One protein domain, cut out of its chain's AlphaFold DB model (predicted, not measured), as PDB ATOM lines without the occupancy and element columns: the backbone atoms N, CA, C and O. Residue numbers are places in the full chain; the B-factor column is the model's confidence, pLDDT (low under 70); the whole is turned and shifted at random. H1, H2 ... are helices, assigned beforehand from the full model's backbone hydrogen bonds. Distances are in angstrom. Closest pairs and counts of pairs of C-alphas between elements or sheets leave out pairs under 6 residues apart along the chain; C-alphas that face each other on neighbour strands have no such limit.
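This is residues 11 to 59 of the 61 residues of an uncharacterized protein of Rhizobium meliloti (UniProt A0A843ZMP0). Three helices make an open zigzag: the short H1, then H2 in the middle, then the long H3, each running back against the one before at a steep slant. H2 packs on residues 44 to 48 of H3, H1 is near H2 without clearly touching it, and residues 49 to 59, of which 49 to 58 belong to H3, stick out as an arm. The printed part has 49 residues, with the named helices H1, H2 and H3 in that order along the chain, no named strand, and the class all helix. The whole is only just loose, close to compact, with a radius of gyration of the C-alphas of 12.0 A, and it spans 34 by 26 by 16 A.

Start at H1, residues 11 to 17, and go on to H2, residues 20 to 30: the two are close but not clearly touching, with 2 pairs of C-alphas within 8 A. Their closest C-alphas are those of Tyr 15 and Arg 23, 7.3 A apart. Their lines stand at a steep tilt of 44 degrees, and they run opposite ways. Go on to H3, residues 38 to 58, which touches H2 with its residues 44 to 48 alone. Look there for the closest C-alphas of H2 and H3, those of Ile 29 and Ala 44, 5.9 A apart. H2 and H3 run opposite ways at a steep tilt of 49 degrees, their centres 12.1 A apart. H1 and H3 are apart. In the backbones of H1, H2 and H3, every O i to N i+4 pair is within hydrogen-bond range.

Find C-alpha 11 at (-63.658, 35.602, 62.791); from there H1 runs to C-alpha 17, 9.8 A away. After the tight link of 2 residues, find C-alpha 20 at (-73.616, 28.275, 52.568), where H2 begins; it runs 15.2 A to C-alpha 30. Residues 31 to 37 then form a short link to H3. H3 is the longest helix, with 21 residues, and runs 30.7 A from C-alpha 38 to C-alpha 58, which you find at (-62.803, 16.299, 37.830).

The two C-alphas farthest apart are those of Pro 35 and Gly 59, at 35.2 A. Two stretches stand free: residues 16 to 22, of which 20 to 22 belong to H2, and residues 49 to 59, of which 49 to 58 belong to H3. Without them, the body of 31 residues spans 25 by 17 by 16 A. The printed part has no cut and no long link. The mean pLDDT of the printed part is 92.4, and no printed residue is under 70 in this predicted model.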
ATOM      1  N   ALA A  11     -63.730  36.970  63.308       93.06
ATOM      2  CA  ALA A  11     -63.658  35.602  62.791       93.06
ATOM      3  C   ALA A  11     -65.045  34.961  62.610       93.06
ATOM      4  O   ALA A  11     -65.312  34.281  61.621       93.06
ATOM      5  N   THR A  12     -65.966  35.202  63.548       93.25
ATOM      6  CA  THR A  12     -67.353  34.737  63.420       93.25
ATOM      7  C   THR A  12     -68.047  35.400  62.231       93.25
ATOM      8  O   THR A  12     -68.746  34.719  61.482       93.25
ATOM      9  N   ARG A  13     -67.850  36.707  62.028       94.50
ATOM     10  CA  ARG A  13     -68.427  37.427  60.882       94.50
ATOM     11  C   ARG A  13     -67.875  36.913  59.556       94.50
ATOM     12  O   ARG A  13     -68.658  36.652  58.652       94.50
ATOM     13  N   GLU A  14     -66.565  36.709  59.468       95.19
ATOM     14  CA  GLU A  14     -65.902  36.150  58.285       95.19
ATOM     15  C   GLU A  14     -66.417  34.745  57.956       95.19
ATOM     16  O   GLU A  14     -66.773  34.480  56.812       95.19
ATOM     17  N   TYR A  15     -66.571  33.869  58.957       93.19
ATOM     18  CA  TYR A  15     -67.156  32.542  58.745       93.19
ATOM     19  C   TYR A  15     -68.580  32.617  58.179       93.19
ATOM     20  O   TYR A  15     -68.922  31.881  57.255       93.19
ATOM     21  N   TYR A  16     -69.422  33.513  58.704       94.44
ATOM     22  CA  TYR A  16     -70.784  33.688  58.198       94.44
ATOM     23  C   TYR A  16     -70.865  34.470  56.879       94.44
ATOM     24  O   TYR A  16     -71.897  34.382  56.216       94.44
ATOM     25  N   ALA A  17     -69.806  35.160  56.456       94.25
ATOM     26  CA  ALA A  17     -69.721  35.771  55.130       94.25
ATOM     27  C   ALA A  17     -69.443  34.742  54.017       94.25
ATOM     28  O   ALA A  17     -69.712  35.021  52.850       94.25
ATOM     29  N   LEU A  18     -68.945  33.547  54.361       93.94
ATOM     30  CA  LEU A  18     -68.747  32.461  53.400       93.94
ATOM     31  C   LEU A  18     -70.091  31.957  52.826       93.94
ATOM     32  O   LEU A  18     -71.082  31.885  53.572       93.94
ATOM     33  N   PRO A  19     -70.119  31.532  51.543       94.38
ATOM     34  CA  PRO A  19     -71.246  30.819  50.946       94.38
ATOM     35  C   PRO A  19     -71.717  29.632  51.795       94.38
ATOM     36  O   PRO A  19     -70.932  28.976  52.486       94.38
ATOM     37  N   GLU A  20     -73.016  29.330  51.742       93.00
ATOM     38  CA  GLU A  20     -73.616  28.275  52.568       93.00
ATOM     39  C   GLU A  20     -73.017  26.889  52.302       93.00
ATOM     40  O   GLU A  20     -72.787  26.131  53.248       93.00
ATOM     41  N   GLU A  21     -72.703  26.590  51.044       91.44
ATOM     42  CA  GLU A  21     -72.027  25.357  50.631       91.44
ATOM     43  C   GLU A  21     -70.654  25.198  51.304       91.44
ATOM     44  O   GLU A  21     -70.382  24.153  51.897       91.44
ATOM     45  N   ILE A  22     -69.845  26.263  51.351       92.12
ATOM     46  CA  ILE A  22     -68.532  26.258  52.011       92.12
ATOM     47  C   ILE A  22     -68.697  26.052  53.515       92.12
ATOM     48  O   ILE A  22     -67.993  25.242  54.117       92.12
ATOM     49  N   ARG A  23     -69.662  26.733  54.147       93.62
ATOM     50  CA  ARG A  23     -69.935  26.535  55.582       93.62
ATOM     51  C   ARG A  23     -70.380  25.107  55.886       93.62
ATOM     52  O   ARG A  23     -70.035  24.582  56.946       93.62
ATOM     53  N   THR A  24     -71.138  24.492  54.982       92.19
ATOM     54  CA  THR A  24     -71.621  23.111  55.102       92.19
ATOM     55  C   THR A  24     -70.473  22.117  54.972       92.19
ATOM     56  O   THR A  24     -70.310  21.265  55.845       92.19
ATOM     57  N   ALA A  25     -69.619  22.280  53.960       92.00
ATOM     58  CA  ALA A  25     -68.417  21.474  53.784       92.00
ATOM     59  C   ALA A  25     -67.467  21.604  54.989       92.00
ATOM     60  O   ALA A  25     -67.020  20.600  55.540       92.00
ATOM     61  N   ALA A  26     -67.239  22.829  55.476       92.00
ATOM     62  CA  ALA A  26     -66.408  23.077  56.652       92.00
ATOM     63  C   ALA A  26     -66.947  22.372  57.907       92.00
ATOM     64  O   ALA A  26     -66.174  21.773  58.655       92.00
ATOM     65  N   LYS A  27     -68.270  22.387  58.127       91.75
ATOM     66  CA  LYS A  27     -68.905  21.651  59.234       91.75
ATOM     67  C   LYS A  27     -68.741  20.140  59.092       91.75
ATOM     68  O   LYS A  27     -68.480  19.477  60.089       91.75
ATOM     69  N   ALA A  28     -68.879  19.600  57.882       92.00
ATOM     70  CA  ALA A  28     -68.695  18.172  57.637       92.00
ATOM     71  C   ALA A  28     -67.258  17.720  57.945       92.00
ATOM     72  O   ALA A  28     -67.065  16.670  58.549       92.00
ATOM     73  N   ILE A  29     -66.263  18.540  57.589       91.50
ATOM     74  CA  ILE A  29     -64.844  18.266  57.853       91.50
ATOM     75  C   ILE A  29     -64.517  18.398  59.347       91.50
ATOM     76  O   ILE A  29     -63.853  17.532  59.910       91.50
ATOM     77  N   ALA A  30     -64.975  19.472  59.998       89.69
ATOM     78  CA  ALA A  30     -64.711  19.706  61.419       89.69
ATOM     79  C   ALA A  30     -65.440  18.700  62.331       89.69
ATOM     80  O   ALA A  30     -64.974  18.401  63.433       89.69
ATOM     81  N   GLY A  31     -66.574  18.167  61.871       86.81
ATOM     82  CA  GLY A  31     -67.417  17.271  62.648       86.81
ATOM     83  C   GLY A  31     -68.164  17.994  63.781       86.81
ATOM     84  O   GLY A  31     -68.386  19.208  63.719       86.81
ATOM     85  N   PRO A  32     -68.621  17.260  64.812       88.25
ATOM     86  CA  PRO A  32     -69.367  17.848  65.921       88.25
ATOM     87  C   PRO A  32     -68.495  18.808  66.755       88.25
ATOM     88  O   PRO A  32     -67.291  18.573  66.881       88.25
ATOM     89  N   PRO A  33     -69.080  19.854  67.376       86.94
ATOM     90  CA  PRO A  33     -68.340  20.798  68.211       86.94
ATOM     91  C   PRO A  33     -67.581  20.095  69.339       86.94
ATOM     92  O   PRO A  33     -68.178  19.479  70.222       86.94
ATOM     93  N   ARG A  34     -66.253  20.202  69.309       89.06
ATOM     94  CA  ARG A  34     -65.343  19.619  70.297       89.06
ATOM     95  C   ARG A  34     -64.010  20.369  70.291       89.06
ATOM     96  O   ARG A  34     -63.673  20.982  69.276       89.06
ATOM     97  N   PRO A  35     -63.217  20.298  71.370       93.19
ATOM     98  CA  PRO A  35     -61.818  20.691  71.306       93.19
ATOM     99  C   PRO A  35     -61.094  19.881  70.222       93.19
ATOM    100  O   PRO A  35     -61.226  18.655  70.166       93.19
ATOM    101  N   MET A  36     -60.346  20.572  69.366       92.25
ATOM    102  CA  MET A  36     -59.448  19.955  68.394       92.25
ATOM    103  C   MET A  36     -58.008  20.224  68.812       92.25
ATOM    104  O   MET A  36     -57.642  21.352  69.151       92.25
ATOM    105  N   THR A  37     -57.179  19.190  68.766       95.31
ATOM    106  CA  THR A  37     -55.728  19.334  68.845       95.31
ATOM    107  C   THR A  37     -55.209  20.085  67.619       95.31
ATOM    108  O   THR A  37     -55.845  20.109  66.563       95.31
ATOM    109  N   HIS A  38     -54.013  20.668  67.724       96.06
ATOM    110  CA  HIS A  38     -53.391  21.348  66.588       96.06
ATOM    111  C   HIS A  38     -53.261  20.428  65.357       96.06
ATOM    112  O   HIS A  38     -53.523  20.860  64.239       96.06
ATOM    113  N   ILE A  39     -52.945  19.143  65.562       97.25
ATOM    114  CA  ILE A  39     -52.847  18.150  64.483       97.25
ATOM    115  C   ILE A  39     -54.203  17.892  63.816       97.25
ATOM    116  O   ILE A  39     -54.265  17.815  62.593       97.25
ATOM    117  N   GLU A  40     -55.293  17.803  64.580       93.88
ATOM    118  CA  GLU A  40     -56.638  17.639  64.009       93.88
ATOM    119  C   GLU A  40     -57.057  18.853  63.176       93.88
ATOM    120  O   GLU A  40     -57.648  18.689  62.110       93.88
ATOM    121  N   VAL A  41     -56.693  20.063  63.613       93.88
ATOM    122  CA  VAL A  41     -56.920  21.287  62.831       93.88
ATOM    123  C   VAL A  41     -56.131  21.250  61.521       93.88
ATOM    124  O   VAL A  41     -56.696  21.515  60.459       93.88
ATOM    125  N   LEU A  42     -54.845  20.886  61.567       96.56
ATOM    126  CA  LEU A  42     -54.019  20.761  60.362       96.56
ATOM    127  C   LEU A  42     -54.564  19.695  59.402       96.56
ATOM    128  O   LEU A  42     -54.576  19.919  58.191       96.56
ATOM    129  N   LEU A  43     -55.053  18.569  59.928       94.56
ATOM    130  CA  LEU A  43     -55.676  17.515  59.130       94.56
ATOM    131  C   LEU A  43     -56.949  18.017  58.437       94.56
ATOM    132  O   LEU A  43     -57.075  17.845  57.230       94.56
ATOM    133  N   ALA A  44     -57.848  18.690  59.162       93.19
ATOM    134  CA  ALA A  44     -59.069  19.265  58.594       93.19
ATOM    135  C   ALA A  44     -58.768  20.231  57.431       93.19
ATOM    136  O   ALA A  44     -59.374  20.135  56.361       93.19
ATOM    137  N   ILE A  45     -57.783  21.120  57.609       93.56
ATOM    138  CA  ILE A  45     -57.332  22.051  56.563       93.56
ATOM    139  C   ILE A  45     -56.746  21.284  55.368       93.56
ATOM    140  O   ILE A  45     -57.093  21.563  54.220       93.56
ATOM    141  N   GLY A  46     -55.885  20.295  55.621       96.12
ATOM    142  CA  GLY A  46     -55.276  19.472  54.576       96.12
ATOM    143  C   GLY A  46     -56.307  18.699  53.750       96.12
ATOM    144  O   GLY A  46     -56.220  18.680  52.522       96.12
ATOM    145  N   THR A  47     -57.318  18.120  54.403       94.38
ATOM    146  CA  THR A  47     -58.433  17.430  53.743       94.38
ATOM    147  C   THR A  47     -59.241  18.378  52.862       94.38
ATOM    148  O   THR A  47     -59.536  18.025  51.723       94.38
ATOM    149  N   ALA A  48     -59.548  19.592  53.337       92.25
ATOM    150  CA  ALA A  48     -60.242  20.593  52.526       92.25
ATOM    151  C   ALA A  48     -59.455  20.918  51.241       92.25
ATOM    152  O   ALA A  48     -59.999  20.837  50.144       92.25
ATOM    153  N   ILE A  49     -58.150  21.191  51.361       94.44
ATOM    154  CA  ILE A  49     -57.277  21.500  50.214       94.44
ATOM    155  C   ILE A  49     -57.187  20.320  49.237       94.44
ATOM    156  O   ILE A  49     -57.191  20.521  48.021       94.44
ATOM    157  N   ALA A  50     -57.079  19.090  49.743       94.94
ATOM    158  CA  ALA A  50     -57.028  17.897  48.904       94.94
ATOM    159  C   ALA A  50     -58.332  17.711  48.113       94.94
ATOM    160  O   ALA A  50     -58.277  17.469  46.910       94.94
ATOM    161  N   ASN A  51     -59.487  17.898  48.756       90.31
ATOM    162  CA  ASN A  51     -60.789  17.778  48.103       90.31
ATOM    163  C   ASN A  51     -60.963  18.796  46.970       90.31
ATOM    164  O   ASN A  51     -61.366  18.405  45.876       90.31
ATOM    165  N   GLU A  52     -60.587  20.058  47.191       89.69
ATOM    166  CA  GLU A  52     -60.606  21.100  46.151       89.69
ATOM    167  C   GLU A  52     -59.694  20.746  44.967       89.69
ATOM    168  O   GLU A  52     -60.064  20.904  43.803       89.69
ATOM    169  N   ARG A  53     -58.502  20.195  45.240       92.88
ATOM    170  CA  ARG A  53     -57.596  19.725  44.179       92.88
ATOM    171  C   ARG A  53     -58.202  18.584  43.371       92.88
ATOM    172  O   ARG A  53     -58.031  18.554  42.155       92.88
ATOM    173  N   GLU A  54     -58.883  17.647  44.022       92.25
ATOM    174  CA  GLU A  54     -59.553  16.547  43.329       92.25
ATOM    175  C   GLU A  54     -60.780  17.025  42.538       92.25
ATOM    176  O   GLU A  54     -60.972  16.581  41.409       92.25
ATOM    177  N   ALA A  55     -61.569  17.966  43.065       88.00
ATOM    178  CA  ALA A  55     -62.683  18.585  42.338       88.00
ATOM    179  C   ALA A  55     -62.199  19.302  41.066       88.00
ATOM    180  O   ALA A  55     -62.715  19.058  39.973       88.00
ATOM    181  N   ALA A  56     -61.109  20.069  41.174       90.19
ATOM    182  CA  ALA A  56     -60.486  20.728  40.032       90.19
ATOM    183  C   ALA A  56     -60.022  19.735  38.950       90.19
ATOM    184  O   ALA A  56     -60.157  20.021  37.760       90.19
ATOM    185  N   LYS A  57     -59.516  18.554  39.336       91.94
ATOM    186  CA  LYS A  57     -59.162  17.481  38.386       91.94
ATOM    187  C   LYS A  57     -60.386  16.871  37.700       91.94
ATOM    188  O   LYS A  57     -60.275  16.462  36.548       91.94
ATOM    189  N   ARG A  58     -61.533  16.800  38.387       89.25
ATOM    190  CA  ARG A  58     -62.803  16.299  37.830       89.25
ATOM    191  C   ARG A  58     -63.514  17.313  36.928       89.25
ATOM    192  O   ARG A  58     -64.450  16.938  36.232       89.25
ATOM    193  N   GLY A  59     -63.062  18.569  36.905       83.88
ATOM    194  CA  GLY A  59     -63.718  19.645  36.156       83.88
ATOM    195  C   GLY A  59     -64.987  20.168  36.833       83.88
ATOM    196  O   GLY A  59     -65.781  20.848  36.190       83.88
TER     197      GLY A  59